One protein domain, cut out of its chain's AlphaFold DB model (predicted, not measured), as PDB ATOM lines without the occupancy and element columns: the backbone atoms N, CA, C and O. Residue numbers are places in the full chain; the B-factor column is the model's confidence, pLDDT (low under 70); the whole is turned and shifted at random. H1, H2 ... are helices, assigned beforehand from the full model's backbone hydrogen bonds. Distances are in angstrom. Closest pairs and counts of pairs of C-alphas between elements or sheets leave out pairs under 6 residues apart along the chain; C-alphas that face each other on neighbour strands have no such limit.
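AT A GLANCE: This is residues 872 to 1000 of the 1000 residues of an uncharacterized protein of Vitrella brassicaformis (strain CCMP3155) (UniProt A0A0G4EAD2). A wide, open V: one arm is the long helix H4 followed by the shorter H5, which turns off at an angle after one residue, and the other is the very long helix H6, which folds back after a loop near H5 and sticks out alone from residue 974 to the last residue. H1 and H2 cross H4 on one side, and H3 packs at its first end, making a small head. The printed part has 129 residues with six named helices, H1 to H6 in chain order, and no named strand; the class is all helix. It is loose, with a radius of gyration of the C-alphas of 20.1 A and spans of 63 by 53 by 23 A.

HOW THE PARTS SIT: H1, residues 875 to 884, touches the hub H4, residues 921 to 942, about perpendicular at 85 degrees; the closest C-alphas are those of Tyr 881 and Ile 935, 6.0 A. H2, residues 889 to 899, touches residues 924 to 931 of H4 at 89 degrees, about perpendicular, closest at the C-alphas of Gln 891 and His 927, 5.9 A. H3, residues 910 to 916, touches H4 at C-alphas Ala 914 and His 921, 5.3 A. H5, residues 944 to 953, and H6, residues 964 to 999, are close but not clearly touching, the closest C-alphas being Val 950 and Ile 970, 7.6 A. H4 and H6 are apart. In the six helices every O i to N i+4 pair is within hydrogen-bond range.

IN THESE COORDINATES: H1 begins at C-alpha 875 (224.208, 177.540, 210.054). H4 is 31.1 A long and H6 51.9 A, ending at C-alpha 999 (196.947, 147.171, 222.086).

THE WHOLE: The farthest C-alphas, Gly 918 and Asp 959, are 63.3 A apart. The printed part has no cut and no long link. Residues 872, 904 and 942 to 1000 are under pLDDT 70.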
ATOM      1  N   PRO A 872     219.407 170.998 205.747       59.22
ATOM      2  CA  PRO A 872     218.348 171.801 206.355       59.22
ATOM      3  C   PRO A 872     218.681 172.256 207.788       59.22
ATOM      4  O   PRO A 872     217.931 173.035 208.372       59.22
ATOM      5  N   LEU A 873     219.795 171.790 208.365       72.44
ATOM      6  CA  LEU A 873     220.345 172.252 209.639       72.44
ATOM      7  C   LEU A 873     221.624 173.092 209.457       72.44
ATOM      8  O   LEU A 873     222.369 173.290 210.422       72.44
ATOM      9  N   SER A 874     221.879 173.620 208.251       81.50
ATOM     10  CA  SER A 874     223.002 174.527 208.004       81.50
ATOM     11  C   SER A 874     222.924 175.778 208.887       81.50
ATOM     12  O   SER A 874     221.855 176.232 209.312       81.50
ATOM     13  N   ARG A 875     224.091 176.366 209.174       79.56
ATOM     14  CA  ARG A 875     224.208 177.540 210.054       79.56
ATOM     15  C   ARG A 875     223.355 178.716 209.558       79.56
ATOM     16  O   ARG A 875     222.770 179.437 210.365       79.56
ATOM     17  N   GLU A 876     223.270 178.866 208.239       79.44
ATOM     18  CA  GLU A 876     222.489 179.885 207.539       79.44
ATOM     19  C   GLU A 876     220.997 179.553 207.499       79.44
ATOM     20  O   GLU A 876     220.196 180.434 207.793       79.44
ATOM     21  N   ALA A 877     220.603 178.296 207.255       76.19
ATOM     22  CA  ALA A 877     219.201 177.875 207.334       76.19
ATOM     23  C   ALA A 877     218.617 178.118 208.738       76.19
ATOM     24  O   ALA A 877     217.517 178.660 208.883       76.19
ATOM     25  N   ILE A 878     219.390 177.816 209.789       81.25
ATOM     26  CA  ILE A 878     218.990 178.099 211.171       81.25
ATOM     27  C   ILE A 878     218.938 179.617 211.424       81.25
ATOM     28  O   ILE A 878     217.970 180.092 212.015       81.25
ATOM     29  N   ALA A 879     219.909 180.410 210.959       83.38
ATOM     30  CA  ALA A 879     219.872 181.871 211.100       83.38
ATOM     31  C   ALA A 879     218.696 182.522 210.332       83.38
ATOM     32  O   ALA A 879     218.042 183.442 210.841       83.38
ATOM     33  N   ALA A 880     218.366 182.012 209.144       80.00
ATOM     34  CA  ALA A 880     217.211 182.418 208.348       80.00
ATOM     35  C   ALA A 880     215.895 182.069 209.059       80.00
ATOM     36  O   ALA A 880     215.012 182.920 209.178       80.00
ATOM     37  N   TYR A 881     215.778 180.863 209.622       82.00
ATOM     38  CA  TYR A 881     214.643 180.492 210.466       82.00
ATOM     39  C   TYR A 881     214.537 181.389 211.708       82.00
ATOM     40  O   TYR A 881     213.454 181.864 212.040       82.00
ATOM     41  N   LEU A 882     215.637 181.673 212.405       81.69
ATOM     42  CA  LEU A 882     215.621 182.496 213.618       81.69
ATOM     43  C   LEU A 882     215.221 183.951 213.347       81.69
ATOM     44  O   LEU A 882     214.508 184.546 214.158       81.69
ATOM     45  N   SER A 883     215.608 184.504 212.199       83.31
ATOM     46  CA  SER A 883     215.201 185.847 211.768       83.31
ATOM     47  C   SER A 883     213.740 185.919 211.303       83.31
ATOM     48  O   SER A 883     213.075 186.913 211.585       83.31
ATOM     49  N   HIS A 884     213.208 184.871 210.663       74.19
ATOM     50  CA  HIS A 884     211.886 184.909 210.016       74.19
ATOM     51  C   HIS A 884     210.750 184.198 210.772       74.19
ATOM     52  O   HIS A 884     209.580 184.455 210.496       74.19
ATOM     53  N   SER A 885     211.050 183.281 211.694       72.75
ATOM     54  CA  SER A 885     210.032 182.429 212.325       72.75
ATOM     55  C   SER A 885     209.405 183.025 213.585       72.75
ATOM     56  O   SER A 885     210.031 183.762 214.359       72.75
ATOM     57  N   ALA A 886     208.183 182.558 213.855       75.25
ATOM     58  CA  ALA A 886     207.469 182.708 215.121       75.25
ATOM     59  C   ALA A 886     208.017 181.801 216.251       75.25
ATOM     60  O   ALA A 886     207.292 181.463 217.192       75.25
ATOM     61  N   ALA A 887     209.285 181.372 216.180       81.94
ATOM     62  CA  ALA A 887     209.939 180.716 217.306       81.94
ATOM     63  C   ALA A 887     209.913 181.643 218.528       81.94
ATOM     64  O   ALA A 887     210.227 182.826 218.426       81.94
ATOM     65  N   THR A 888     209.555 181.111 219.696       90.38
ATOM     66  CA  THR A 888     209.575 181.914 220.929       90.38
ATOM     67  C   THR A 888     211.002 182.362 221.250       90.38
ATOM     68  O   THR A 888     211.935 181.598 221.014       90.38
ATOM     69  N   ASP A 889     211.191 183.540 221.853       92.06
ATOM     70  CA  ASP A 889     212.528 184.090 222.165       92.06
ATOM     71  C   ASP A 889     213.427 183.085 222.905       92.06
ATOM     72  O   ASP A 889     214.619 182.967 222.642       92.06
ATOM     73  N   LYS A 890     212.824 182.268 223.780       91.25
ATOM     74  CA  LYS A 890     213.508 181.197 224.523       91.25
ATOM     75  C   LYS A 890     213.941 180.025 223.645       91.25
ATOM     76  O   LYS A 890     214.942 179.391 223.955       91.25
ATOM     77  N   GLN A 891     213.202 179.700 222.585       91.94
ATOM     78  CA  GLN A 891     213.660 178.737 221.580       91.94
ATOM     79  C   GLN A 891     214.753 179.348 220.705       91.94
ATOM     80  O   GLN A 891     215.720 178.646 220.421       91.94
ATOM     81  N   LYS A 892     214.638 180.635 220.338       92.69
ATOM     82  CA  LYS A 892     215.676 181.337 219.571       92.69
ATOM     83  C   LYS A 892     217.009 181.321 220.320       92.69
ATOM     84  O   LYS A 892     217.964 180.726 219.839       92.69
ATOM     85  N   GLU A 893     217.026 181.801 221.561       93.88
ATOM     86  CA  GLU A 893     218.233 181.841 222.394       93.88
ATOM     87  C   GLU A 893     218.813 180.434 222.688       93.88
ATOM     88  O   GLU A 893     220.031 180.252 222.737       93.88
ATOM     89  N   VAL A 894     217.969 179.402 222.848       95.81
ATOM     90  CA  VAL A 894     218.433 178.007 223.006       95.81
ATOM     91  C   VAL A 894     219.118 177.489 221.739       95.81
ATOM     92  O   VAL A 894     220.178 176.872 221.846       95.81
ATOM     93  N   LEU A 895     218.551 177.734 220.554       94.38
ATOM     94  CA  LEU A 895     219.146 177.326 219.275       94.38
ATOM     95  C   LEU A 895     220.427 178.122 218.981       94.38
ATOM     96  O   LEU A 895     221.448 177.527 218.646       94.38
ATOM     97  N   GLU A 896     220.419 179.440 219.190       93.88
ATOM     98  CA  GLU A 896     221.592 180.301 219.001       93.88
ATOM     99  C   GLU A 896     222.783 179.861 219.851       93.88
ATOM    100  O   GLU A 896     223.911 179.815 219.355       93.88
ATOM    101  N   ARG A 897     222.546 179.494 221.116       94.69
ATOM    102  CA  ARG A 897     223.591 178.964 222.002       94.69
ATOM    103  C   ARG A 897     224.010 177.547 221.619       94.69
ATOM    104  O   ARG A 897     225.191 177.233 221.727       94.69
ATOM    105  N   HIS A 898     223.090 176.697 221.158       95.12
ATOM    106  CA  HIS A 898     223.423 175.325 220.763       95.12
ATOM    107  C   HIS A 898     224.286 175.267 219.498       95.12
ATOM    108  O   HIS A 898     225.270 174.532 219.472       95.12
ATOM    109  N   TYR A 899     223.971 176.091 218.497       93.00
ATOM    110  CA  TYR A 899     224.665 176.141 217.204       93.00
ATOM    111  C   TYR A 899     225.732 177.250 217.103       93.00
ATOM    112  O   TYR A 899     226.394 177.386 216.076       93.00
ATOM    113  N   GLY A 900     225.936 178.044 218.162       92.62
ATOM    114  CA  GLY A 900     226.959 179.098 218.206       92.62
ATOM    115  C   GLY A 900     226.693 180.256 217.235       92.62
ATOM    116  O   GLY A 900     227.607 180.740 216.567       92.62
ATOM    117  N   LEU A 901     225.434 180.675 217.099       90.00
ATOM    118  CA  LEU A 901     224.997 181.677 216.112       90.00
ATOM    119  C   LEU A 901     225.139 183.122 216.609       90.00
ATOM    120  O   LEU A 901     225.265 184.032 215.799       90.00
ATOM    121  N   GLY A 902     225.180 183.336 217.930       82.94
ATOM    122  CA  GLY A 902     225.221 184.658 218.574       82.94
ATOM    123  C   GLY A 902     226.557 185.415 218.474       82.94
ATOM    124  O   GLY A 902     227.056 185.900 219.490       82.94
ATOM    125  N   GLY A 903     227.175 185.461 217.288       72.75
ATOM    126  CA  GLY A 903     228.314 186.317 216.896       72.75
ATOM    127  C   GLY A 903     229.667 186.104 217.597       72.75
ATOM    128  O   GLY A 903     230.698 186.492 217.063       72.75
ATOM    129  N   SER A 904     229.688 185.497 218.784       56.28
ATOM    130  CA  SER A 904     230.867 185.421 219.666       56.28
ATOM    131  C   SER A 904     230.945 184.140 220.505       56.28
ATOM    132  O   SER A 904     231.922 183.929 221.223       56.28
ATOM    133  N   GLN A 905     229.924 183.278 220.451       73.56
ATOM    134  CA  GLN A 905     229.807 182.114 221.332       73.56
ATOM    135  C   GLN A 905     230.073 180.812 220.575       73.56
ATOM    136  O   GLN A 905     229.436 180.516 219.567       73.56
ATOM    137  N   ARG A 906     230.998 180.007 221.113       91.19
ATOM    138  CA  ARG A 906     231.175 178.597 220.745       91.19
ATOM    139  C   ARG A 906     229.852 177.839 220.981       91.19
ATOM    140  O   ARG A 906     229.205 178.123 221.991       91.19
ATOM    141  N   PRO A 907     229.468 176.871 220.124       93.38
ATOM    142  CA  PRO A 907     228.306 176.016 220.369       93.38
ATOM    143  C   PRO A 907     228.373 175.356 221.754       93.38
ATOM    144  O   PRO A 907     229.401 174.790 222.136       93.38
ATOM    145  N   MET A 908     227.273 175.459 222.501       95.88
ATOM    146  CA  MET A 908     227.126 174.960 223.868       95.88
ATOM    147  C   MET A 908     226.401 173.614 223.905       95.88
ATOM    148  O   MET A 908     225.457 173.349 223.151       95.88
ATOM    149  N   THR A 909     226.803 172.763 224.846       96.56
ATOM    150  CA  THR A 909     226.128 171.491 225.112       96.56
ATOM    151  C   THR A 909     224.753 171.710 225.749       96.56
ATOM    152  O   THR A 909     224.511 172.693 226.452       96.56
ATOM    153  N   ILE A 910     223.847 170.743 225.570       96.69
ATOM    154  CA  ILE A 910     222.492 170.782 226.153       96.69
ATOM    155  C   ILE A 910     222.550 170.956 227.684       96.69
ATOM    156  O   ILE A 910     221.722 171.667 228.250       96.69
ATOM    157  N   SER A 911     223.553 170.377 228.353       96.69
ATOM    158  CA  SER A 911     223.793 170.520 229.798       96.69
ATOM    159  C   SER A 911     224.206 171.935 230.219       96.69
ATOM    160  O   SER A 911     223.736 172.429 231.244       96.69
ATOM    161  N   GLU A 912     225.060 172.608 229.444       96.50
ATOM    162  CA  GLU A 912     225.463 173.998 229.707       96.50
ATOM    163  C   GLU A 912     224.281 174.950 229.510       96.50
ATOM    164  O   GLU A 912     224.004 175.783 230.373       96.50
ATOM    165  N   ILE A 913     223.513 174.754 228.435       96.31
ATOM    166  CA  ILE A 913     222.281 175.502 228.163       96.31
ATOM    167  C   ILE A 913     221.252 175.253 229.280       96.31
ATOM    168  O   ILE A 913     220.686 176.196 229.829       96.31
ATOM    169  N   ALA A 914     221.051 174.003 229.704       96.56
ATOM    170  CA  ALA A 914     220.157 173.649 230.812       96.56
ATOM    171  C   ALA A 914     220.537 174.357 232.122       96.56
ATOM    172  O   ALA A 914     219.664 174.894 232.812       96.56
ATOM    173  N   ARG A 915     221.840 174.441 232.420       96.81
ATOM    174  CA  ARG A 915     222.370 175.188 233.565       96.81
ATOM    175  C   ARG A 915     222.131 176.697 233.441       96.81
ATOM    176  O   ARG A 915     221.734 177.304 234.432       96.81
ATOM    177  N   LEU A 916     222.332 177.289 232.261       95.38
ATOM    178  CA  LEU A 916     222.102 178.721 232.013       95.38
ATOM    179  C   LEU A 916     220.623 179.112 232.157       95.38
ATOM    180  O   LEU A 916     220.312 180.108 232.803       95.38
ATOM    181  N   PHE A 917     219.707 178.307 231.618       95.06
ATOM    182  CA  PHE A 917     218.262 178.571 231.682       95.06
ATOM    183  C   PHE A 917     217.589 178.116 232.989       95.06
ATOM    184  O   PHE A 917     216.375 178.283 233.131       95.06
ATOM    185  N   GLY A 918     218.330 177.507 233.924       96.12
ATOM    186  CA  GLY A 918     217.780 176.972 235.175       96.12
ATOM    187  C   GLY A 918     216.734 175.870 234.958       96.12
ATOM    188  O   GLY A 918     215.719 175.829 235.652       96.12
ATOM    189  N   ARG A 919     216.933 175.006 233.953       95.25
ATOM    190  CA  ARG A 919     215.977 173.962 233.537       95.25
ATOM    191  C   ARG A 919     216.628 172.583 233.501       95.25
ATOM    192  O   ARG A 919     217.837 172.454 233.376       95.25
ATOM    193  N   HIS A 920     215.814 171.532 233.557       95.75
ATOM    194  CA  HIS A 920     216.297 170.169 233.331       95.75
ATOM    195  C   HIS A 920     216.714 169.955 231.867       95.75
ATOM    196  O   HIS A 920     216.073 170.474 230.953       95.75
ATOM    197  N   HIS A 921     217.733 169.116 231.653       95.56
ATOM    198  CA  HIS A 921     218.266 168.734 230.337       95.56
ATOM    199  C   HIS A 921     217.168 168.375 229.320       95.56
ATOM    200  O   HIS A 921     217.124 168.931 228.225       95.56
ATOM    201  N   ALA A 922     216.216 167.522 229.715       95.06
ATOM    202  CA  ALA A 922     215.098 167.096 228.868       95.06
ATOM    203  C   ALA A 922     214.204 168.258 228.381       95.06
ATOM    204  O   ALA A 922     213.645 168.192 227.289       95.06
ATOM    205  N   ALA A 923     214.082 169.345 229.152       95.00
ATOM    206  CA  ALA A 923     213.302 170.513 228.746       95.00
ATOM    207  C   ALA A 923     214.023 171.348 227.674       95.00
ATOM    208  O   ALA A 923     213.364 171.877 226.782       95.00
ATOM    209  N   ILE A 924     215.357 171.441 227.730       96.81
ATOM    210  CA  ILE A 924     216.157 172.071 226.669       96.81
ATOM    211  C   ILE A 924     216.179 171.187 225.424       96.81
ATOM    212  O   ILE A 924     215.932 171.680 224.332       96.81
ATOM    213  N   GLN A 925     216.363 169.875 225.584       95.75
ATOM    214  CA  GLN A 925     216.298 168.919 224.478       95.75
ATOM    215  C   GLN A 925     214.942 168.970 223.752       95.75
ATOM    216  O   GLN A 925     214.908 168.941 222.525       95.75
ATOM    217  N   LYS A 926     213.825 169.134 224.479       95.38
ATOM    218  CA  LYS A 926     212.494 169.343 223.882       95.38
ATOM    219  C   LYS A 926     212.390 170.660 223.097       95.38
ATOM    220  O   LYS A 926     211.707 170.689 222.077       95.38
ATOM    221  N   HIS A 927     213.055 171.728 223.545       93.62
ATOM    222  CA  HIS A 927     213.111 173.003 222.815       93.62
ATOM    223  C   HIS A 927     213.987 172.929 221.565       93.62
ATOM    224  O   HIS A 927     213.560 173.428 220.530       93.62
ATOM    225  N   ILE A 928     215.151 172.273 221.640       94.25
ATOM    226  CA  ILE A 928     216.029 172.031 220.484       94.25
ATOM    227  C   ILE A 928     215.305 171.156 219.461       94.25
ATOM    228  O   ILE A 928     215.254 171.528 218.294       94.25
ATOM    229  N   LYS A 929     214.673 170.053 219.888       94.75
ATOM    230  CA  LYS A 929     213.893 169.197 218.986       94.75
ATOM    231  C   LYS A 929     212.748 169.971 218.326       94.75
ATOM    232  O   LYS A 929     212.729 170.086 217.114       94.75
ATOM    233  N   LYS A 930     211.865 170.617 219.100       93.81
ATOM    234  CA  LYS A 930     210.770 171.417 218.516       93.81
ATOM    235  C   LYS A 930     211.281 172.563 217.624       93.81
ATOM    236  O   LYS A 930     210.585 172.982 216.710       93.81
ATOM    237  N   GLY A 931     212.460 173.108 217.924       91.00
ATOM    238  CA  GLY A 931     213.122 174.111 217.097       91.00
ATOM    239  C   GLY A 931     213.601 173.544 215.764       91.00
ATOM    240  O   GLY A 931     213.279 174.108 214.732       91.00
ATOM    241  N   THR A 932     214.320 172.422 215.789       89.56
ATOM    242  CA  THR A 932     214.856 171.735 214.599       89.56
ATOM    243  C   THR A 932     213.762 171.133 213.725       89.56
ATOM    244  O   THR A 932     213.813 171.333 212.518       89.56
ATOM    245  N   ASP A 933     212.731 170.522 214.315       89.38
ATOM    246  CA  ASP A 933     211.518 170.087 213.604       89.38
ATOM    247  C   ASP A 933     210.886 171.282 212.843       89.38
ATOM    248  O   ASP A 933     210.574 171.183 211.662       89.38
ATOM    249  N   ALA A 934     210.786 172.459 213.478       87.44
ATOM    250  CA  ALA A 934     210.226 173.660 212.850       87.44
ATOM    251  C   ALA A 934     211.173 174.359 211.847       87.44
ATOM    252  O   ALA A 934     210.695 175.039 210.941       87.44
ATOM    253  N   ILE A 935     212.497 174.200 211.984       85.56
ATOM    254  CA  ILE A 935     213.483 174.610 210.967       85.56
ATOM    255  C   ILE A 935     213.321 173.733 209.721       85.56
ATOM    256  O   ILE A 935     213.245 174.269 208.622       85.56
ATOM    257  N   LEU A 936     213.209 172.411 209.897       83.56
ATOM    258  CA  LEU A 936     212.944 171.455 208.820       83.56
ATOM    259  C   LEU A 936     211.640 171.803 208.096       83.56
ATOM    260  O   LEU A 936     211.663 172.001 206.883       83.56
ATOM    261  N   ASP A 937     210.537 171.981 208.832       84.69
ATOM    262  CA  ASP A 937     209.259 172.420 208.261       84.69
ATOM    263  C   ASP A 937     209.410 173.737 207.486       84.69
ATOM    264  O   ASP A 937     208.905 173.857 206.373       84.69
ATOM    265  N   PHE A 938     210.123 174.725 208.035       83.00
ATOM    266  CA  PHE A 938     210.331 176.023 207.388       83.00
ATOM    267  C   PHE A 938     211.154 175.921 206.098       83.00
ATOM    268  O   PHE A 938     210.760 176.511 205.096       83.00
ATOM    269  N   VAL A 939     212.259 175.169 206.094       79.44
ATOM    270  CA  VAL A 939     213.083 174.950 204.892       79.44
ATOM    271  C   VAL A 939     212.269 174.220 203.819       79.44
ATOM    272  O   VAL A 939     212.226 174.671 202.675       79.44
ATOM    273  N   LEU A 940     211.536 173.165 204.196       77.50
ATOM    274  CA  LEU A 940     210.696 172.387 203.280       77.50
ATOM    275  C   LEU A 940     209.528 173.207 202.697       77.50
ATOM    276  O   LEU A 940     209.256 173.115 201.503       77.50
ATOM    277  N   HIS A 941     208.858 174.042 203.500       75.38
ATOM    278  CA  HIS A 941     207.722 174.855 203.037       75.38
ATOM    279  C   HIS A 941     208.132 176.151 202.322       75.38
ATOM    280  O   HIS A 941     207.313 176.723 201.602       75.38
ATOM    281  N   ARG A 942     209.370 176.637 202.497       66.81
ATOM    282  CA  ARG A 942     209.877 177.840 201.811       66.81
ATOM    283  C   ARG A 942     210.546 177.531 200.463       66.81
ATOM    284  O   ARG A 942     210.856 178.470 199.737       66.81
ATOM    285  N   GLN A 943     210.703 176.253 200.096       58.56
ATOM    286  CA  GLN A 943     211.253 175.807 198.805       58.56
ATOM    287  C   GLN A 943     210.270 175.038 197.876       58.56
ATOM    288  O   GLN A 943     210.672 174.045 197.266       58.56
ATOM    289  N   PRO A 944     209.010 175.476 197.658       51.06
ATOM    290  CA  PRO A 944     208.190 174.893 196.590       51.06
ATOM    291  C   PRO A 944     208.764 175.216 195.196       51.06
ATOM    292  O   PRO A 944     208.623 174.422 194.270       51.06
ATOM    293  N   SER A 945     209.455 176.354 195.054       51.47
ATOM    294  CA  SER A 945     210.078 176.796 193.803       51.47
ATOM    295  C   SER A 945     211.348 176.031 193.438       51.47
ATOM    296  O   SER A 945     211.602 175.877 192.253       51.47
ATOM    297  N   PHE A 946     212.128 175.515 194.396       48.88
ATOM    298  CA  PHE A 946     213.368 174.787 194.080       48.88
ATOM    299  C   PHE A 946     213.074 173.492 193.310       48.88
ATOM    300  O   PHE A 946     213.678 173.232 192.276       48.88
ATOM    301  N   PHE A 947     212.079 172.715 193.754       49.81
ATOM    302  CA  PHE A 947     211.665 171.503 193.041       49.81
ATOM    303  C   PHE A 947     210.961 171.805 191.711       49.81
ATOM    304  O   PHE A 947     211.231 171.116 190.735       49.81
ATOM    305  N   ALA A 948     210.134 172.855 191.636       52.62
ATOM    306  CA  ALA A 948     209.515 173.272 190.372       52.62
ATOM    307  C   ALA A 948     210.552 173.763 189.338       52.62
ATOM    308  O   ALA A 948     210.456 173.442 188.159       52.62
ATOM    309  N   PHE A 949     211.581 174.489 189.786       47.91
ATOM    310  CA  PHE A 949     212.661 174.981 188.930       47.91
ATOM    311  C   PHE A 949     213.561 173.843 188.430       47.91
ATOM    312  O   PHE A 949     213.999 173.882 187.283       47.91
ATOM    313  N   VAL A 950     213.812 172.811 189.247       51.94
ATOM    314  CA  VAL A 950     214.543 171.603 188.818       51.94
ATOM    315  C   VAL A 950     213.750 170.790 187.784       51.94
ATOM    316  O   VAL A 950     214.366 170.267 186.858       51.94
ATOM    317  N   ASP A 951     212.416 170.733 187.879       51.41
ATOM    318  CA  ASP A 951     211.571 170.096 186.854       51.41
ATOM    319  C   ASP A 951     211.542 170.895 185.527       51.41
ATOM    320  O   ASP A 951     211.590 170.290 184.458       51.41
ATOM    321  N   GLU A 952     211.500 172.237 185.553       48.97
ATOM    322  CA  GLU A 952     211.449 173.056 184.321       48.97
ATOM    323  C   GLU A 952     212.816 173.284 183.649       48.97
ATOM    324  O   GLU A 952     212.917 173.223 182.424       48.97
ATOM    325  N   SER A 953     213.878 173.562 184.414       49.25
ATOM    326  CA  SER A 953     215.165 174.015 183.847       49.25
ATOM    327  C   SER A 953     216.110 172.889 183.409       49.25
ATOM    328  O   SER A 953     217.079 173.153 182.702       49.25
ATOM    329  N   ALA A 954     215.838 171.638 183.792       48.75
ATOM    330  CA  ALA A 954     216.753 170.519 183.559       48.75
ATOM    331  C   ALA A 954     216.355 169.582 182.395       48.75
ATOM    332  O   ALA A 954     217.076 168.630 182.102       48.75
ATOM    333  N   LEU A 955     215.234 169.851 181.712       46.50
ATOM    334  CA  LEU A 955     214.793 169.081 180.537       46.50
ATOM    335  C   LEU A 955     215.360 169.594 179.205       46.50
ATOM    336  O   LEU A 955     215.437 168.824 178.246       46.50
ATOM    337  N   HIS A 956     215.771 170.863 179.136       50.53
ATOM    338  CA  HIS A 956     216.246 171.492 177.904       50.53
ATOM    339  C   HIS A 956     217.481 172.364 178.159       50.53
ATOM    340  O   HIS A 956     217.373 173.469 178.688       50.53
ATOM    341  N   GLY A 957     218.651 171.900 177.706       49.88
ATOM    342  CA  GLY A 957     219.756 172.812 177.399       49.88
ATOM    343  C   GLY A 957     219.372 173.771 176.256       49.88
ATOM    344  O   GLY A 957     218.369 173.533 175.574       49.88
ATOM    345  N   PRO A 958     220.160 174.831 175.989       50.38
ATOM    346  CA  PRO A 958     219.843 175.827 174.956       50.38
ATOM    347  C   PRO A 958     219.658 175.230 173.548       50.38
ATOM    348  O   PRO A 958     218.922 175.796 172.744       50.38
ATOM    349  N   ASP A 959     220.252 174.060 173.289       51.34
ATOM    350  CA  ASP A 959     220.179 173.334 172.014       51.34
ATOM    351  C   ASP A 959     219.169 172.161 172.026       51.34
ATOM    352  O   ASP A 959     219.118 171.364 171.092       51.34
ATOM    353  N   GLY A 960     218.371 172.008 173.091       48.12
ATOM    354  CA  GLY A 960     217.321 170.984 173.203       48.12
ATOM    355  C   GLY A 960     217.790 169.556 173.526       48.12
ATOM    356  O   GLY A 960     216.953 168.663 173.660       48.12
ATOM    357  N   HIS A 961     219.095 169.324 173.692       49.25
ATOM    358  CA  HIS A 961     219.631 168.049 174.176       49.25
ATOM    359  C   HIS A 961     219.645 167.969 175.713       49.25
ATOM    360  O   HIS A 961     219.826 168.973 176.404       49.25
ATOM    361  N   VAL A 962     219.442 166.754 176.236       49.84
ATOM    362  CA  VAL A 962     219.530 166.442 177.669       49.84
ATOM    363  C   VAL A 962     221.001 166.297 178.043       49.84
ATOM    364  O   VAL A 962     221.703 165.474 177.461       49.84
ATOM    365  N   ASP A 963     221.456 167.096 179.003       53.97
ATOM    366  CA  ASP A 963     222.839 167.088 179.477       53.97
ATOM    367  C   ASP A 963     223.023 166.010 180.567       53.97
ATOM    368  O   ASP A 963     222.309 166.006 181.578       53.97
ATOM    369  N   ASP A 964     223.970 165.085 180.375       49.44
ATOM    370  CA  ASP A 964     224.183 163.915 181.248       49.44
ATOM    371  C   ASP A 964     224.491 164.319 182.703       49.44
ATOM    372  O   ASP A 964     224.143 163.612 183.659       49.44
ATOM    373  N   ILE A 965     225.111 165.488 182.892       51.56
ATOM    374  CA  ILE A 965     225.402 166.055 184.214       51.56
ATOM    375  C   ILE A 965     224.098 166.468 184.916       51.56
ATOM    376  O   ILE A 965     223.914 166.163 186.098       51.56
ATOM    377  N   GLY A 966     223.161 167.085 184.188       52.56
ATOM    378  CA  GLY A 966     221.832 167.433 184.698       52.56
ATOM    379  C   GLY A 966     221.034 166.189 185.091       52.56
ATOM    380  O   GLY A 966     220.561 166.085 186.225       52.56
ATOM    381  N   ALA A 967     220.979 165.190 184.204       50.47
ATOM    382  CA  ALA A 967     220.299 163.920 184.461       50.47
ATOM    383  C   ALA A 967     220.845 163.192 185.710       50.47
ATOM    384  O   ALA A 967     220.073 162.675 186.523       50.47
ATOM    385  N   SER A 968     222.167 163.209 185.912       46.59
ATOM    386  CA  SER A 968     222.826 162.646 187.100       46.59
ATOM    387  C   SER A 968     222.425 163.357 188.401       46.59
ATOM    388  O   SER A 968     222.155 162.703 189.416       46.59
ATOM    389  N   VAL A 969     222.333 164.691 188.396       51.31
ATOM    390  CA  VAL A 969     221.926 165.473 189.578       51.31
ATOM    391  C   VAL A 969     220.454 165.220 189.926       51.31
ATOM    392  O   VAL A 969     220.152 164.940 191.091       51.31
ATOM    393  N   ILE A 970     219.559 165.211 188.929       52.91
ATOM    394  CA  ILE A 970     218.135 164.865 189.096       52.91
ATOM    395  C   ILE A 970     217.998 163.461 189.699       52.91
ATOM    396  O   ILE A 970     217.340 163.283 190.728       52.91
ATOM    397  N   TYR A 971     218.663 162.460 189.112       52.50
ATOM    398  CA  TYR A 971     218.605 161.076 189.586       52.50
ATOM    399  C   TYR A 971     219.018 160.960 191.060       52.50
ATOM    400  O   TYR A 971     218.299 160.367 191.868       52.50
ATOM    401  N   ASN A 972     220.125 161.596 191.454       50.62
ATOM    402  CA  ASN A 972     220.594 161.583 192.840       50.62
ATOM    403  C   ASN A 972     219.642 162.315 193.810       50.62
ATOM    404  O   ASN A 972     219.457 161.858 194.944       50.62
ATOM    405  N   ALA A 973     218.997 163.404 193.379       50.88
ATOM    406  CA  ALA A 973     217.984 164.104 194.169       50.88
ATOM    407  C   ALA A 973     216.724 163.240 194.387       50.88
ATOM    408  O   ALA A 973     216.260 163.097 195.524       50.88
ATOM    409  N   HIS A 974     216.214 162.588 193.337       50.50
ATOM    410  CA  HIS A 974     215.069 161.676 193.444       50.50
ATOM    411  C   HIS A 974     215.388 160.421 194.261       50.50
ATOM    412  O   HIS A 974     214.567 160.024 195.088       50.50
ATOM    413  N   VAL A 975     216.579 159.830 194.117       52.09
ATOM    414  CA  VAL A 975     217.016 158.684 194.935       52.09
ATOM    415  C   VAL A 975     217.113 159.065 196.417       52.09
ATOM    416  O   VAL A 975     216.647 158.306 197.269       52.09
ATOM    417  N   ARG A 976     217.627 160.258 196.756       50.69
ATOM    418  CA  ARG A 976     217.605 160.760 198.144       50.69
ATOM    419  C   ARG A 976     216.183 160.979 198.663       50.69
ATOM    420  O   ARG A 976     215.881 160.530 199.767       50.69
ATOM    421  N   ARG A 977     215.298 161.603 197.878       51.88
ATOM    422  CA  ARG A 977     213.888 161.823 198.257       51.88
ATOM    423  C   ARG A 977     213.143 160.502 198.470       51.88
ATOM    424  O   ARG A 977     212.435 160.359 199.463       51.88
ATOM    425  N   ALA A 978     213.343 159.523 197.588       45.97
ATOM    426  CA  ALA A 978     212.787 158.180 197.728       45.97
ATOM    427  C   ALA A 978     213.325 157.470 198.980       45.97
ATOM    428  O   ALA A 978     212.541 156.894 199.729       45.97
ATOM    429  N   SER A 979     214.631 157.566 199.256       49.12
ATOM    430  CA  SER A 979     215.244 157.000 200.465       49.12
ATOM    431  C   SER A 979     214.634 157.579 201.750       49.12
ATOM    432  O   SER A 979     214.246 156.820 202.636       49.12
ATOM    433  N   LEU A 980     214.455 158.904 201.823       50.78
ATOM    434  CA  LEU A 980     213.842 159.575 202.977       50.78
ATOM    435  C   LEU A 980     212.368 159.174 203.170       50.78
ATOM    436  O   LEU A 980     211.977 158.823 204.281       50.78
ATOM    437  N   LEU A 981     211.573 159.125 202.095       53.34
ATOM    438  CA  LEU A 981     210.174 158.671 202.148       53.34
ATOM    439  C   LEU A 981     210.051 157.184 202.532       53.34
ATOM    440  O   LEU A 981     209.135 156.796 203.260       53.34
ATOM    441  N   VAL A 982     210.983 156.332 202.093       52.00
ATOM    442  CA  VAL A 982     211.069 154.927 202.530       52.00
ATOM    443  C   VAL A 982     211.434 154.835 204.016       52.00
ATOM    444  O   VAL A 982     210.892 153.998 204.735       52.00
ATOM    445  N   GLN A 983     212.304 155.715 204.513       56.53
ATOM    446  CA  GLN A 983     212.671 155.769 205.928       56.53
ATOM    447  C   GLN A 983     211.480 156.200 206.803       56.53
ATOM    448  O   GLN A 983     211.169 155.539 207.793       56.53
ATOM    449  N   GLU A 984     210.745 157.233 206.388       60.34
ATOM    450  CA  GLU A 984     209.560 157.754 207.082       60.34
ATOM    451  C   GLU A 984     208.375 156.768 207.064       60.34
ATOM    452  O   GLU A 984     207.716 156.545 208.088       60.34
ATOM    453  N   THR A 985     208.136 156.092 205.934       64.62
ATOM    454  CA  THR A 985     207.118 155.026 205.840       64.62
ATOM    455  C   THR A 985     207.488 153.771 206.636       64.62
ATOM    456  O   THR A 985     206.600 153.075 207.129       64.62
ATOM    457  N   ASN A 986     208.779 153.483 206.822       60.84
ATOM    458  CA  ASN A 986     209.224 152.406 207.706       60.84
ATOM    459  C   ASN A 986     209.122 152.795 209.189       60.84
ATOM    460  O   ASN A 986     208.671 151.975 209.984       60.84
ATOM    461  N   GLU A 987     209.453 154.031 209.577       65.12
ATOM    462  CA  GLU A 987     209.262 154.498 210.959       65.12
ATOM    463  C   GLU A 987     207.786 154.540 211.373       65.12
ATOM    464  O   GLU A 987     207.451 154.155 212.493       65.12
ATOM    465  N   THR A 988     206.894 154.984 210.486       69.81
ATOM    466  CA  THR A 988     205.444 154.983 210.746       69.81
ATOM    467  C   THR A 988     204.906 153.559 210.878       69.81
ATOM    468  O   THR A 988     204.295 153.253 211.899       69.81
ATOM    469  N   LYS A 989     205.250 152.645 209.957       66.44
ATOM    470  CA  LYS A 989     204.933 151.209 210.099       66.44
ATOM    471  C   LYS A 989     205.475 150.608 211.396       66.44
ATOM    472  O   LYS A 989     204.759 149.849 212.041       66.44
ATOM    473  N   LEU A 990     206.697 150.955 211.809       61.62
ATOM    474  CA  LEU A 990     207.278 150.459 213.061       61.62
ATOM    475  C   LEU A 990     206.517 150.991 214.286       61.62
ATOM    476  O   LEU A 990     206.263 150.236 215.220       61.62
ATOM    477  N   ARG A 991     206.109 152.269 214.280       65.19
ATOM    478  CA  ARG A 991     205.292 152.872 215.350       65.19
ATOM    479  C   ARG A 991     203.885 152.283 215.402       65.19
ATOM    480  O   ARG A 991     203.369 152.082 216.497       65.19
ATOM    481  N   ASP A 992     203.279 151.981 214.260       66.31
ATOM    482  CA  ASP A 992     201.943 151.385 214.208       66.31
ATOM    483  C   ASP A 992     201.969 149.886 214.549       66.31
ATOM    484  O   ASP A 992     201.077 149.415 215.251       66.31
ATOM    485  N   GLN A 993     203.037 149.156 214.206       59.84
ATOM    486  CA  GLN A 993     203.298 147.810 214.736       59.84
ATOM    487  C   GLN A 993     203.540 147.829 216.251       59.84
ATOM    488  O   GLN A 993     202.961 147.020 216.969       59.84
ATOM    489  N   GLN A 994     204.334 148.774 216.766       59.31
ATOM    490  CA  GLN A 994     204.534 148.940 218.213       59.31
ATOM    491  C   GLN A 994     203.233 149.316 218.934       59.31
ATOM    492  O   GLN A 994     202.992 148.831 220.034       59.31
ATOM    493  N   ARG A 995     202.362 150.127 218.320       59.94
ATOM    494  CA  ARG A 995     201.017 150.410 218.843       59.94
ATOM    495  C   ARG A 995     200.116 149.183 218.814       59.94
ATOM    496  O   ARG A 995     199.438 148.949 219.802       59.94
ATOM    497  N   ALA A 996     200.130 148.398 217.738       53.34
ATOM    498  CA  ALA A 996     199.376 147.150 217.661       53.34
ATOM    499  C   ALA A 996     199.807 146.173 218.769       53.34
ATOM    500  O   ALA A 996     198.956 145.700 219.506       53.34
ATOM    501  N   VAL A 997     201.118 145.985 218.968       57.78
ATOM    502  CA  VAL A 997     201.703 145.135 220.029       57.78
ATOM    503  C   VAL A 997     201.446 145.663 221.453       57.78
ATOM    504  O   VAL A 997     201.551 144.908 222.410       57.78
ATOM    505  N   VAL A 998     201.113 146.947 221.617       56.72
ATOM    506  CA  VAL A 998     200.715 147.552 222.908       56.72
ATOM    507  C   VAL A 998     199.188 147.545 223.111       56.72
ATOM    508  O   VAL A 998     198.716 147.785 224.221       56.72
ATOM    509  N   LEU A 999     198.410 147.281 222.056       53.88
ATOM    510  CA  LEU A 999     196.947 147.171 222.086       53.88
ATOM    511  C   LEU A 999     196.447 145.714 222.125       53.88
ATOM    512  O   LEU A 999     195.286 145.500 222.471       53.88
ATOM    513  N   THR A1000     197.303 144.747 221.776       45.94
ATOM    514  CA  THR A1000     197.130 143.299 221.996       45.94
ATOM    515  C   THR A1000     197.701 142.864 223.338       45.94
ATOM    516  O   THR A1000     196.989 142.139 224.062       45.94
TER     517      THR A1000